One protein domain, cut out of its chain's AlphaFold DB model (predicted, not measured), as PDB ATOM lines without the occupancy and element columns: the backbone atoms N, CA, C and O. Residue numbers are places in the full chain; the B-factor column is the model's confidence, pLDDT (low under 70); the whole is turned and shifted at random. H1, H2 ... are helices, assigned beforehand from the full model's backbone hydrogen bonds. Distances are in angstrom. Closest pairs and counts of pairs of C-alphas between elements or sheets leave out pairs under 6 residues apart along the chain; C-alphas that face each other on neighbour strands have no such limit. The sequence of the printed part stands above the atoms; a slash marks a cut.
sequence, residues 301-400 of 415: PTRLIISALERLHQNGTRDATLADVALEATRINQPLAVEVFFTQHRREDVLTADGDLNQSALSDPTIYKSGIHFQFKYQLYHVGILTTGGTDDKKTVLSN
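What this domain is: This is residues 301 to 400 of the 415 residues of an uncharacterized protein of Halorubrum sp. PV6 (UniProt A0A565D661). Helices H1 and H2 make a hairpin in the middle, H2 folded by a 147-degree kink near residue 333; short H3 and H4 sit toward one end, H5 and the unnamed residues 383 to 400 toward the other. The printed part has 100 residues, five named helices, H1 to H5, and no named strand: all helix. It is compact, radius of gyration of the C-alphas 12.7 A, spans 38 by 29 by 20 A.

How they stand to each other: H1, residues 301 to 314, and H2, residues 322 to 341, touch as a hairpin, closest C-alphas Ala 308 and Ala 329, 5.1 A. H3, residues 344 to 350, touches H4, residues 359 to 363, closest C-alphas Val 350 and Ala 361, 5.8 A. H5, residues 370 to 382, only just touches H2, with residues 372 to 373 alone and 3 pairs of C-alphas within 8 A; the closest are Phe 341 and Ile 372, 6.4 A. Every O i to N i+4 pair is within hydrogen-bond range in H1, 14 of 16 in H2, 6 of 9 in H5, 0 of 3 in H3 and 0 of 1 in H4; O i to N i+3 gives 3 of 4 in H3 and 2 of 2 in H4.

Where its parts are: H1 begins at C-alpha 301 (40.103, -30.258, 7.684) and spans 20.0 A; H5 spans 17.8 A, ending at C-alpha 382 (35.173, -15.390, 3.264).

The domain as a whole: The printed part has no cut, no long link, and no printed residue under 70.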
ATOM      1  N   PRO A 301      40.557 -30.210   9.075       92.94
ATOM      2  CA  PRO A 301      40.103 -30.258   7.684       92.94
ATOM      3  C   PRO A 301      40.565 -29.068   6.835       92.94
ATOM      4  O   PRO A 301      40.894 -29.241   5.664       92.94
ATOM      5  N   THR A 302      40.652 -27.862   7.407       95.31
ATOM      6  CA  THR A 302      41.177 -26.693   6.686       95.31
ATOM      7  C   THR A 302      42.653 -26.872   6.343       95.31
ATOM      8  O   THR A 302      43.043 -26.596   5.210       95.31
ATOM      9  N   ARG A 303      43.470 -27.370   7.281       95.31
ATOM     10  CA  ARG A 303      44.895 -27.644   7.024       95.31
ATOM     11  C   ARG A 303      45.080 -28.694   5.935       95.31
ATOM     12  O   ARG A 303      45.876 -28.468   5.030       95.31
ATOM     13  N   LEU A 304      44.301 -29.777   5.975       96.00
ATOM     14  CA  LEU A 304      44.328 -30.819   4.945       96.00
ATOM     15  C   LEU A 304      44.055 -30.242   3.547       96.00
ATOM     16  O   LEU A 304      44.814 -30.504   2.618       96.00
ATOM     17  N   ILE A 305      43.013 -29.412   3.410       97.06
ATOM     18  CA  ILE A 305      42.653 -28.761   2.139       97.06
ATOM     19  C   ILE A 305      43.762 -27.821   1.658       97.06
ATOM     20  O   ILE A 305      44.092 -27.826   0.474       97.06
ATOM     21  N   ILE A 306      44.334 -27.010   2.555       97.31
ATOM     22  CA  ILE A 306      45.431 -26.098   2.205       97.31
ATOM     23  C   ILE A 306      46.630 -26.898   1.698       97.31
ATOM     24  O   ILE A 306      47.101 -26.624   0.598       97.31
ATOM     25  N   SER A 307      47.072 -27.919   2.436       97.00
ATOM     26  CA  SER A 307      48.212 -28.747   2.038       97.00
ATOM     27  C   SER A 307      47.971 -29.488   0.719       97.00
ATOM     28  O   SER A 307      48.878 -29.560  -0.108       97.00
ATOM     29  N   ALA A 308      46.755 -29.992   0.483       97.75
ATOM     30  CA  ALA A 308      46.386 -30.615  -0.788       97.75
ATOM     31  C   ALA A 308      46.490 -29.618  -1.951       97.75
ATOM     32  O   ALA A 308      47.119 -29.902  -2.970       97.75
ATOM     33  N   LEU A 309      45.938 -28.415  -1.787       97.75
ATOM     34  CA  LEU A 309      45.997 -27.371  -2.809       97.75
ATOM     35  C   LEU A 309      47.415 -26.838  -3.044       97.75
ATOM     36  O   LEU A 309      47.759 -26.520  -4.180       97.75
ATOM     37  N   GLU A 310      48.243 -26.749  -2.004       96.19
ATOM     38  CA  GLU A 310      49.654 -26.376  -2.136       96.19
ATOM     39  C   GLU A 310      50.423 -27.405  -2.971       96.19
ATOM     40  O   GLU A 310      51.133 -27.013  -3.897       96.19
ATOM     41  N   ARG A 311      50.235 -28.707  -2.714       96.44
ATOM     42  CA  ARG A 311      50.855 -29.780  -3.512       96.44
ATOM     43  C   ARG A 311      50.357 -29.790  -4.955       96.44
ATOM     44  O   ARG A 311      51.164 -29.872  -5.877       96.44
ATOM     45  N   LEU A 312      49.048 -29.644  -5.172       96.56
ATOM     46  CA  LEU A 312      48.471 -29.535  -6.517       96.56
ATOM     47  C   LEU A 312      49.062 -28.350  -7.285       96.56
ATOM     48  O   LEU A 312      49.474 -28.508  -8.433       96.56
ATOM     49  N   HIS A 313      49.178 -27.187  -6.640       93.94
ATOM     50  CA  HIS A 313      49.776 -25.998  -7.245       93.94
ATOM     51  C   HIS A 313      51.261 -26.197  -7.570       93.94
ATOM     52  O   HIS A 313      51.695 -25.823  -8.660       93.94
ATOM     53  N   GLN A 314      52.031 -26.822  -6.671       92.94
ATOM     54  CA  GLN A 314      53.438 -27.185  -6.909       92.94
ATOM     55  C   GLN A 314      53.594 -28.143  -8.099       92.94
ATOM     56  O   GLN A 314      54.558 -28.030  -8.853       92.94
ATOM     57  N   ASN A 315      52.607 -29.014  -8.318       92.44
ATOM     58  CA  ASN A 315      52.550 -29.944  -9.446       92.44
ATOM     59  C   ASN A 315      51.925 -29.337 -10.720       92.44
ATOM     60  O   ASN A 315      51.748 -30.040 -11.712       92.44
ATOM     61  N   GLY A 316      51.606 -28.036 -10.725       92.56
ATOM     62  CA  GLY A 316      51.108 -27.303 -11.896       92.56
ATOM     63  C   GLY A 316      49.584 -27.184 -12.010       92.56
ATOM     64  O   GLY A 316      49.096 -26.464 -12.885       92.56
ATOM     65  N   THR A 317      48.814 -27.801 -11.114       94.31
ATOM     66  CA  THR A 317      47.346 -27.726 -11.100       94.31
ATOM     67  C   THR A 317      46.877 -26.531 -10.273       94.31
ATOM     68  O   THR A 317      46.769 -26.595  -9.051       94.31
ATOM     69  N   ARG A 318      46.584 -25.409 -10.945       89.31
ATOM     70  CA  ARG A 318      46.118 -24.169 -10.287       89.31
ATOM     71  C   ARG A 318      44.603 -24.068 -10.124       89.31
ATOM     72  O   ARG A 318      44.134 -23.380  -9.220       89.31
ATOM     73  N   ASP A 319      43.853 -24.691 -11.026       94.00
ATOM     74  CA  ASP A 319      42.388 -24.739 -11.010       94.00
ATOM     75  C   ASP A 319      41.929 -26.146 -10.663       94.00
ATOM     76  O   ASP A 319      41.419 -26.869 -11.514       94.00
ATOM     77  N   ALA A 320      42.160 -26.546  -9.414       97.31
ATOM     78  CA  ALA A 320      41.788 -27.873  -8.957       97.31
ATOM     79  C   ALA A 320      40.261 -28.034  -8.920       97.31
ATOM     80  O   ALA A 320      39.519 -27.119  -8.542       97.31
ATOM     81  N   THR A 321      39.787 -29.214  -9.291       97.00
ATOM     82  CA  THR A 321      38.407 -29.663  -9.085       97.00
ATOM     83  C   THR A 321      38.222 -30.210  -7.667       97.00
ATOM     84  O   THR A 321      39.189 -30.414  -6.933       97.00
ATOM     85  N   LEU A 322      36.975 -30.474  -7.260       96.94
ATOM     86  CA  LEU A 322      36.708 -31.156  -5.985       96.94
ATOM     87  C   LEU A 322      37.393 -32.535  -5.922       96.94
ATOM     88  O   LEU A 322      37.952 -32.889  -4.885       96.94
ATOM     89  N   ALA A 323      37.397 -33.266  -7.041       97.06
ATOM     90  CA  ALA A 323      38.041 -34.569  -7.157       97.06
ATOM     91  C   ALA A 323      39.566 -34.479  -6.990       97.06
ATOM     92  O   ALA A 323      40.136 -35.273  -6.247       97.06
ATOM     93  N   ASP A 324      40.216 -33.481  -7.603       97.62
ATOM     94  CA  ASP A 324      41.667 -33.275  -7.462       97.62
ATOM     95  C   ASP A 324      42.055 -33.046  -5.998       97.62
ATOM     96  O   ASP A 324      43.008 -33.644  -5.496       97.62
ATOM     97  N   VAL A 325      41.295 -32.196  -5.296       97.81
ATOM     98  CA  VAL A 325      41.549 -31.890  -3.883       97.81
ATOM     99  C   VAL A 325      41.317 -33.118  -3.008       97.81
ATOM    100  O   VAL A 325      42.150 -33.397  -2.152       97.81
ATOM    101  N   ALA A 326      40.228 -33.862  -3.217       97.50
ATOM    102  CA  ALA A 326      39.933 -35.070  -2.447       97.50
ATOM    103  C   ALA A 326      40.995 -36.165  -2.660       97.50
ATOM    104  O   ALA A 326      41.441 -36.795  -1.697       97.50
ATOM    105  N   LEU A 327      41.449 -36.351  -3.904       97.00
ATOM    106  CA  LEU A 327      42.498 -37.307  -4.251       97.00
ATOM    107  C   LEU A 327      43.838 -36.930  -3.605       97.00
ATOM    108  O   LEU A 327      44.476 -37.770  -2.972       97.00
ATOM    109  N   GLU A 328      44.262 -35.669  -3.718       97.62
ATOM    110  CA  GLU A 328      45.526 -35.229  -3.119       97.62
ATOM    111  C   GLU A 328      45.462 -35.214  -1.584       97.62
ATOM    112  O   GLU A 328      46.418 -35.612  -0.919       97.62
ATOM    113  N   ALA A 329      44.320 -34.842  -1.002       97.19
ATOM    114  CA  ALA A 329      44.084 -34.949   0.435       97.19
ATOM    115  C   ALA A 329      44.219 -36.398   0.924       97.19
ATOM    116  O   ALA A 329      44.820 -36.643   1.968       97.19
ATOM    117  N   THR A 330      43.731 -37.358   0.141       95.31
ATOM    118  CA  THR A 330      43.836 -38.783   0.465       95.31
ATOM    119  C   THR A 330      45.286 -39.267   0.457       95.31
ATOM    120  O   THR A 330      45.705 -39.974   1.369       95.31
ATOM    121  N   ARG A 331      46.114 -38.779  -0.476       94.62
ATOM    122  CA  ARG A 331      47.566 -39.046  -0.467       94.62
ATOM    123  C   ARG A 331      48.292 -38.442   0.738       94.62
ATOM    124  O   ARG A 331      49.359 -38.922   1.109       94.62
ATOM    125  N   ILE A 332      47.770 -37.356   1.312       94.75
ATOM    126  CA  ILE A 332      48.340 -36.716   2.506       94.75
ATOM    127  C   ILE A 332      47.946 -37.477   3.769       94.75
ATOM    128  O   ILE A 332      48.801 -37.782   4.598       94.75
ATOM    129  N   ASN A 333      46.649 -37.717   3.944       92.56
ATOM    130  CA  ASN A 333      46.082 -38.384   5.107       92.56
ATOM    131  C   ASN A 333      44.734 -38.996   4.710       92.56
ATOM    132  O   ASN A 333      43.695 -38.341   4.805       92.56
ATOM    133  N   GLN A 334      44.773 -40.246   4.254       92.75
ATOM    134  CA  GLN A 334      43.599 -40.965   3.771       92.75
ATOM    135  C   GLN A 334      42.491 -41.104   4.818       92.75
ATOM    136  O   GLN A 334      41.373 -40.691   4.497       92.75
ATOM    137  N   PRO A 335      42.758 -41.576   6.057       91.56
ATOM    138  CA  PRO A 335      41.709 -41.692   7.065       91.56
ATOM    139  C   PRO A 335      40.948 -40.384   7.270       91.56
ATOM    140  O   PRO A 335      39.718 -40.364   7.240       91.56
ATOM    141  N   LEU A 336      41.669 -39.264   7.383       92.12
ATOM    142  CA  LEU A 336      41.053 -37.951   7.542       92.12
ATOM    143  C   LEU A 336      40.333 -37.481   6.273       92.12
ATOM    144  O   LEU A 336      39.253 -36.907   6.365       92.12
ATOM    145  N   ALA A 337      40.914 -37.683   5.089       94.44
ATOM    146  CA  ALA A 337      40.303 -37.260   3.834       94.44
ATOM    147  C   ALA A 337      38.964 -37.967   3.598       94.44
ATOM    148  O   ALA A 337      37.981 -37.309   3.251       94.44
ATOM    149  N   VAL A 338      38.892 -39.269   3.880       93.88
ATOM    150  CA  VAL A 338      37.646 -40.038   3.819       93.88
ATOM    151  C   VAL A 338      36.593 -39.449   4.756       93.88
ATOM    152  O   VAL A 338      35.441 -39.248   4.365       93.88
ATOM    153  N   GLU A 339      37.005 -39.087   5.970       91.56
ATOM    154  CA  GLU A 339      36.137 -38.453   6.954       91.56
ATOM    155  C   GLU A 339      35.711 -37.025   6.589       91.56
ATOM    156  O   GLU A 339      34.648 -36.573   7.007       91.56
ATOM    157  N   VAL A 340      36.492 -36.295   5.799       92.50
ATOM    158  CA  VAL A 340      36.202 -34.901   5.435       92.50
ATOM    159  C   VAL A 340      35.370 -34.799   4.161       92.50
ATOM    160  O   VAL A 340      34.438 -33.996   4.106       92.50
ATOM    161  N   PHE A 341      35.698 -35.584   3.137       94.56
ATOM    162  CA  PHE A 341      35.148 -35.408   1.796       94.56
ATOM    163  C   PHE A 341      33.942 -36.298   1.517       94.56
ATOM    164  O   PHE A 341      32.988 -35.803   0.918       94.56
ATOM    165  N   PHE A 342      33.955 -37.565   1.943       94.19
ATOM    166  CA  PHE A 342      32.990 -38.557   1.462       94.19
ATOM    167  C   PHE A 342      31.855 -38.827   2.450       94.19
ATOM    168  O   PHE A 342      32.062 -38.924   3.665       94.19
ATOM    169  N   THR A 343      30.638 -38.959   1.929       91.75
ATOM    170  CA  THR A 343      29.453 -39.340   2.702       91.75
ATOM    171  C   THR A 343      29.612 -40.766   3.229       91.75
ATOM    172  O   THR A 343      30.117 -41.647   2.539       91.75
ATOM    173  N   GLN A 344      29.204 -41.003   4.480       89.31
ATOM    174  CA  GLN A 344      29.435 -42.280   5.177       89.31
ATOM    175  C   GLN A 344      28.850 -43.487   4.427       89.31
ATOM    176  O   GLN A 344      29.538 -44.488   4.256       89.31
ATOM    177  N   HIS A 345      27.629 -43.351   3.906       88.69
ATOM    178  CA  HIS A 345      26.900 -44.408   3.196       88.69
ATOM    179  C   HIS A 345      27.376 -44.651   1.752       88.69
ATOM    180  O   HIS A 345      26.823 -45.503   1.073       88.69
ATOM    181  N   ARG A 346      28.359 -43.889   1.249       91.94
ATOM    182  CA  ARG A 346      28.928 -44.072  -0.101       91.94
ATOM    183  C   ARG A 346      30.401 -44.466  -0.069       91.94
ATOM    184  O   ARG A 346      31.042 -44.510  -1.110       91.94
ATOM    185  N   ARG A 347      30.978 -44.735   1.108       92.44
ATOM    186  CA  ARG A 347      32.418 -45.028   1.216       92.44
ATOM    187  C   ARG A 347      32.827 -46.319   0.528       92.44
ATOM    188  O   ARG A 347      33.935 -46.376   0.018       92.44
ATOM    189  N   GLU A 348      31.936 -47.300   0.460       91.31
ATOM    190  CA  GLU A 348      32.151 -48.543  -0.292       91.31
ATOM    191  C   GLU A 348      32.218 -48.338  -1.815       91.31
ATOM    192  O   GLU A 348      32.852 -49.126  -2.506       91.31
ATOM    193  N   ASP A 349      31.656 -47.246  -2.347       92.56
ATOM    194  CA  ASP A 349      31.832 -46.895  -3.764       92.56
ATOM    195  C   ASP A 349      33.213 -46.288  -4.034       92.56
ATOM    196  O   ASP A 349      33.722 -46.329  -5.159       92.56
ATOM    197  N   VAL A 350      33.787 -45.658  -3.006       93.81
ATOM    198  CA  VAL A 350      34.966 -44.795  -3.094       93.81
ATOM    199  C   VAL A 350      36.238 -45.514  -2.662       93.81
ATOM    200  O   VAL A 350      37.306 -45.185  -3.169       93.81
ATOM    201  N   LEU A 351      36.142 -46.485  -1.757       94.12
ATOM    202  CA  LEU A 351      37.262 -47.265  -1.245       94.12
ATOM    203  C   LEU A 351      37.195 -48.693  -1.783       94.12
ATOM    204  O   LEU A 351      36.150 -49.336  -1.724       94.12
ATOM    205  N   THR A 352      38.315 -49.190  -2.294       93.62
ATOM    206  CA  THR A 352      38.475 -50.608  -2.621       93.62
ATOM    207  C   THR A 352      38.753 -51.415  -1.353       93.62
ATOM    208  O   THR A 352      39.091 -50.856  -0.311       93.62
ATOM    209  N   ALA A 353      38.670 -52.743  -1.451       91.75
ATOM    210  CA  ALA A 353      38.974 -53.628  -0.330       91.75
ATOM    211  C   ALA A 353      40.434 -53.552   0.152       91.75
ATOM    212  O   ALA A 353      40.696 -53.835   1.313       91.75
ATOM    213  N   ASP A 354      41.362 -53.139  -0.716       90.94
ATOM    214  CA  ASP A 354      42.774 -52.918  -0.369       90.94
ATOM    215  C   ASP A 354      43.020 -51.522   0.245       90.94
ATOM    216  O   ASP A 354      44.150 -51.152   0.573       90.94
ATOM    217  N   GLY A 355      41.959 -50.718   0.367       89.94
ATOM    218  CA  GLY A 355      42.002 -49.351   0.865       89.94
ATOM    219  C   GLY A 355      42.360 -48.304  -0.188       89.94
ATOM    220  O   GLY A 355      42.510 -47.141   0.159       89.94
ATOM    221  N   ASP A 356      42.490 -48.640  -1.471       92.38
ATOM    222  CA  ASP A 356      42.756 -47.635  -2.507       92.38
ATOM    223  C   ASP A 356      41.497 -46.830  -2.865       92.38
ATOM    224  O   ASP A 356      40.366 -47.295  -2.728       92.38
ATOM    225  N   LEU A 357      41.678 -45.616  -3.393       93.12
ATOM    226  CA  LEU A 357      40.560 -44.847  -3.945       93.12
ATOM    227  C   LEU A 357      40.120 -45.382  -5.310       93.12
ATOM    228  O   LEU A 357      40.882 -45.369  -6.282       93.12
ATOM    229  N   ASN A 358      38.832 -45.689  -5.432       94.19
ATOM    230  CA  ASN A 358      38.159 -45.865  -6.709       94.19
ATOM    231  C   ASN A 358      37.970 -44.505  -7.403       94.19
ATOM    232  O   ASN A 358      36.946 -43.833  -7.270       94.19
ATOM    233  N   GLN A 359      38.965 -44.095  -8.190       93.75
ATOM    234  CA  GLN A 359      38.952 -42.794  -8.870       93.75
ATOM    235  C   GLN A 359      37.766 -42.604  -9.827       93.75
ATOM    236  O   GLN A 359      37.347 -41.471 -10.049       93.75
ATOM    237  N   SER A 360      37.199 -43.683 -10.377       94.00
ATOM    238  CA  SER A 360      36.039 -43.575 -11.272       94.00
ATOM    239  C   SER A 360      34.799 -43.027 -10.552       94.00
ATOM    240  O   SER A 360      34.062 -42.217 -11.123       94.00
ATOM    241  N   ALA A 361      34.632 -43.369  -9.268       94.56
ATOM    242  CA  ALA A 361      33.543 -42.886  -8.426       94.56
ATOM    243  C   ALA A 361      33.639 -41.380  -8.140       94.56
ATOM    244  O   ALA A 361      32.618 -40.733  -7.927       94.56
ATOM    245  N   LEU A 362      34.836 -40.778  -8.220       94.75
ATOM    246  CA  LEU A 362      35.056 -39.352  -7.929       94.75
ATOM    247  C   LEU A 362      34.324 -38.393  -8.883       94.75
ATOM    248  O   LEU A 362      34.244 -37.194  -8.604       94.75
ATOM    249  N   SER A 363      33.794 -38.917  -9.991       93.44
ATOM    250  CA  SER A 363      32.953 -38.198 -10.951       93.44
ATOM    251  C   SER A 363      31.469 -38.127 -10.562       93.44
ATOM    252  O   SER A 363      30.713 -37.392 -11.197       93.44
ATOM    253  N   ASP A 364      31.040 -38.845  -9.522       94.19
ATOM    254  CA  ASP A 364      29.689 -38.755  -8.973       94.19
ATOM    255  C   ASP A 364      29.644 -37.647  -7.905       94.19
ATOM    256  O   ASP A 364      30.293 -37.759  -6.870       94.19
ATOM    257  N   PRO A 365      28.873 -36.560  -8.083       92.81
ATOM    258  CA  PRO A 365      28.793 -35.501  -7.079       92.81
ATOM    259  C   PRO A 365      28.168 -35.955  -5.750       92.81
ATOM    260  O   PRO A 365      28.335 -35.277  -4.742       92.81
ATOM    261  N   THR A 366      27.429 -37.068  -5.730       92.19
ATOM    262  CA  THR A 366      26.675 -37.524  -4.553       92.19
ATOM    263  C   THR A 366      27.514 -38.284  -3.525       92.19
ATOM    264  O   THR A 366      27.053 -38.470  -2.398       92.19
ATOM    265  N   ILE A 367      28.751 -38.665  -3.863       94.12
ATOM    266  CA  ILE A 367      29.685 -39.249  -2.887       94.12
ATOM    267  C   ILE A 367      30.240 -38.194  -1.928       94.12
ATOM    268  O   ILE A 367      30.744 -38.541  -0.866       94.12
ATOM    269  N   TYR A 368      30.208 -36.913  -2.306       93.88
ATOM    270  CA  TYR A 368      30.805 -35.843  -1.516       93.88
ATOM    271  C   TYR A 368      29.803 -35.280  -0.512       93.88
ATOM    272  O   TYR A 368      28.626 -35.095  -0.823       93.88
ATOM    273  N   LYS A 369      30.279 -34.943   0.688       92.12
ATOM    274  CA  LYS A 369      29.476 -34.227   1.685       92.12
ATOM    275  C   LYS A 369      29.097 -32.847   1.141       92.12
ATOM    276  O   LYS A 369      29.951 -32.054   0.749       92.12
ATOM    277  N   SER A 370      27.822 -32.497   1.202       91.12
ATOM    278  CA  SER A 370      27.345 -31.155   0.846       91.12
ATOM    279  C   SER A 370      28.065 -30.056   1.633       91.12
ATOM    280  O   SER A 370      28.477 -29.034   1.076       91.12
ATOM    281  N   GLY A 371      28.333 -30.330   2.914       89.69
ATOM    282  CA  GLY A 371      29.028 -29.423   3.819       89.69
ATOM    283  C   GLY A 371      30.425 -29.013   3.339       89.69
ATOM    284  O   GLY A 371      30.799 -27.856   3.543       89.69
ATOM    285  N   ILE A 372      31.185 -29.902   2.671       92.62
ATOM    286  CA  ILE A 372      32.552 -29.593   2.203       92.62
ATOM    287  C   ILE A 372      32.529 -28.620   1.021       92.62
ATOM    288  O   ILE A 372      33.244 -27.615   1.031       92.62
ATOM    289  N   HIS A 373      31.691 -28.874   0.018       93.12
ATOM    290  CA  HIS A 373      31.712 -28.126  -1.239       93.12
ATOM    291  C   HIS A 373      30.794 -26.899  -1.249       93.12
ATOM    292  O   HIS A 373      30.967 -26.024  -2.101       93.12
ATOM    293  N   PHE A 374      29.865 -26.791  -0.293       92.56
ATOM    294  CA  PHE A 374      28.988 -25.634  -0.149       92.56
ATOM    295  C   PHE A 374      29.412 -24.712   0.999       92.56
ATOM    296  O   PHE A 374      30.186 -23.773   0.778       92.56
ATOM    297  N   GLN A 375      28.918 -24.933   2.221       91.56
ATOM    298  CA  GLN A 375      29.067 -23.947   3.291       91.56
ATOM    299  C   GLN A 375      30.510 -23.823   3.777       91.56
ATOM    300  O   GLN A 375      30.996 -22.707   3.970       91.56
ATOM    301  N   PHE A 376      31.233 -24.937   3.927       93.06
ATOM    302  CA  PHE A 376      32.619 -24.889   4.388       93.06
ATOM    303  C   PHE A 376      33.529 -24.210   3.363       93.06
ATOM    304  O   PHE A 376      34.303 -23.318   3.713       93.06
ATOM    305  N   LYS A 377      33.374 -24.519   2.071       95.56
ATOM    306  CA  LYS A 377      34.075 -23.794   1.005       95.56
ATOM    307  C   LYS A 377      33.768 -22.292   1.019       95.56
ATOM    308  O   LYS A 377      34.683 -21.478   0.883       95.56
ATOM    309  N   TYR A 378      32.513 -21.897   1.252       93.94
ATOM    310  CA  TYR A 378      32.153 -20.485   1.438       93.94
ATOM    311  C   TYR A 378      32.872 -19.839   2.628       93.94
ATOM    312  O   TYR A 378      33.365 -18.716   2.505       93.94
ATOM    313  N   GLN A 379      32.989 -20.539   3.757       94.06
ATOM    314  CA  GLN A 379      33.746 -20.055   4.914       94.06
ATOM    315  C   GLN A 379      35.203 -19.773   4.533       94.06
ATOM    316  O   GLN A 379      35.696 -18.664   4.764       94.06
ATOM    317  N   LEU A 380      35.859 -20.725   3.857       96.19
ATOM    318  CA  LEU A 380      37.236 -20.584   3.371       96.19
ATOM    319  C   LEU A 380      37.392 -19.415   2.385       96.19
ATOM    320  O   LEU A 380      38.384 -18.681   2.438       96.19
ATOM    321  N   TYR A 381      36.396 -19.176   1.530       97.00
ATOM    322  CA  TYR A 381      36.342 -17.990   0.678       97.00
ATOM    323  C   TYR A 381      36.276 -16.696   1.495       97.00
ATOM    324  O   TYR A 381      37.074 -15.779   1.273       97.00
ATOM    325  N   HIS A 382      35.363 -16.602   2.466       96.50
ATOM    326  CA  HIS A 382      35.173 -15.390   3.264       96.50
ATOM    327  C   HIS A 382      36.414 -15.015   4.084       96.50
ATOM    328  O   HIS A 382      36.689 -13.821   4.209       96.50
ATOM    329  N   VAL A 383      37.187 -15.991   4.576       96.38
ATOM    330  CA  VAL A 383      38.438 -15.761   5.334       96.38
ATOM    331  C   VAL A 383      39.685 -15.598   4.454       96.38
ATOM    332  O   VAL A 383      40.806 -15.484   4.952       96.38
ATOM    333  N   GLY A 384      39.517 -15.560   3.132       96.50
ATOM    334  CA  GLY A 384      40.621 -15.288   2.215       96.50
ATOM    335  C   GLY A 384      41.497 -16.494   1.884       96.50
ATOM    336  O   GLY A 384      42.609 -16.295   1.406       96.50
ATOM    337  N   ILE A 385      41.082 -17.722   2.206       96.94
ATOM    338  CA  ILE A 385      41.853 -18.933   1.882       96.94
ATOM    339  C   ILE A 385      41.629 -19.309   0.420       96.94
ATOM    340  O   ILE A 385      42.604 -19.501  -0.298       96.94
ATOM    341  N   LEU A 386      40.370 -19.350  -0.028       97.56
ATOM    342  CA  LEU A 386      40.006 -19.699  -1.404       97.56
ATOM    343  C   LEU A 386      39.551 -18.484  -2.210       97.56
ATOM    344  O   LEU A 386      38.956 -17.559  -1.652       97.56
ATOM    345  N   THR A 387      39.779 -18.511  -3.523       96.81
ATOM    346  CA  THR A 387      39.392 -17.436  -4.456       96.81
ATOM    347  C   THR A 387      37.892 -17.389  -4.756       96.81
ATOM    348  O   THR A 387      37.364 -16.318  -5.054       96.81
ATOM    349  N   THR A 388      37.192 -18.521  -4.654       95.56
ATOM    350  CA  THR A 388      35.766 -18.682  -4.982       95.56
ATOM    351  C   THR A 388      34.998 -19.338  -3.834       95.56
ATOM    352  O   THR A 388      35.541 -20.152  -3.086       95.56
ATOM    353  N   GLY A 389      33.725 -18.954  -3.681       94.69
ATOM    354  CA  GLY A 389      32.794 -19.565  -2.729       94.69
ATOM    355  C   GLY A 389      32.316 -20.950  -3.171       94.69
ATOM    356  O   GLY A 389      32.589 -21.382  -4.291       94.69
ATOM    357  N   GLY A 390      31.610 -21.636  -2.271       93.19
ATOM    358  CA  GLY A 390      31.048 -22.958  -2.537       93.19
ATOM    359  C   GLY A 390      29.779 -22.944  -3.383       93.19
ATOM    360  O   GLY A 390      29.277 -21.892  -3.774       93.19
ATOM    361  N   THR A 391      29.249 -24.132  -3.656       92.12
ATOM    362  CA  THR A 391      27.975 -24.319  -4.363       92.12
ATOM    363  C   THR A 391      27.284 -25.595  -3.885       92.12
ATOM    364  O   THR A 391      27.956 -26.582  -3.586       92.12
ATOM    365  N   ASP A 392      25.958 -25.572  -3.801       89.50
ATOM    366  CA  ASP A 392      25.083 -26.735  -3.613       89.50
ATOM    367  C   ASP A 392      24.450 -27.209  -4.936       89.50
ATOM    368  O   ASP A 392      23.767 -28.235  -4.978       89.50
ATOM    369  N   ASP A 393      24.710 -26.504  -6.043       90.38
ATOM    370  CA  ASP A 393      24.252 -26.907  -7.366       90.38
ATOM    371  C   ASP A 393      25.037 -28.126  -7.869       90.38
ATOM    372  O   ASP A 393      26.199 -28.045  -8.284       90.38
ATOM    373  N   LYS A 394      24.348 -29.270  -7.897       83.81
ATOM    374  CA  LYS A 394      24.883 -30.555  -8.362       83.81
ATOM    375  C   LYS A 394      25.439 -30.509  -9.789       83.81
ATOM    376  O   LYS A 394      26.298 -31.322 -10.113       83.81
ATOM    377  N   LYS A 395      24.988 -29.583 -10.644       86.69
ATOM    378  CA  LYS A 395      25.493 -29.457 -12.025       86.69
ATOM    379  C   LYS A 395      26.871 -28.808 -12.096       86.69
ATOM    380  O   LYS A 395      27.580 -28.997 -13.080       86.69
ATOM    381  N   THR A 396      27.236 -28.026 -11.084       93.00
ATOM    382  CA  THR A 396      28.462 -27.220 -11.078       93.00
ATOM    383  C   THR A 396      29.427 -27.604  -9.964       93.00
ATOM    384  O   THR A 396      30.578 -27.185 -10.004       93.00
ATOM    385  N   VAL A 397      29.014 -28.430  -8.999       93.50
ATOM    386  CA  VAL A 397      29.839 -28.806  -7.838       93.50
ATOM    387  C   VAL A 397      31.213 -29.371  -8.210       93.50
ATOM    388  O   VAL A 397      32.217 -28.955  -7.632       93.50
ATOM    389  N   LEU A 398      31.287 -30.252  -9.211       94.44
ATOM    390  CA  LEU A 398      32.546 -30.882  -9.621       94.44
ATOM    391  C   LEU A 398      33.474 -29.914 -10.362       94.44
ATOM    392  O   LEU A 398      34.692 -29.997 -10.221       94.44
ATOM    393  N   SER A 399      32.907 -28.971 -11.117       94.56
ATOM    394  CA  SER A 399      33.654 -27.960 -11.875       94.56
ATOM    395  C   SER A 399      33.896 -26.666 -11.090       94.56
ATOM    396  O   SER A 399      34.598 -25.773 -11.564       94.56
ATOM    397  N   ASN A 400      33.348 -26.541  -9.876       96.38
ATOM    398  CA  ASN A 400      33.533 -25.381  -9.019       96.38
ATOM    399  C   ASN A 400      34.974 -25.345  -8.484       96.38
ATOM    400  O   ASN A 400      35.331 -26.051  -7.542       96.38
TER     401      ASN A 400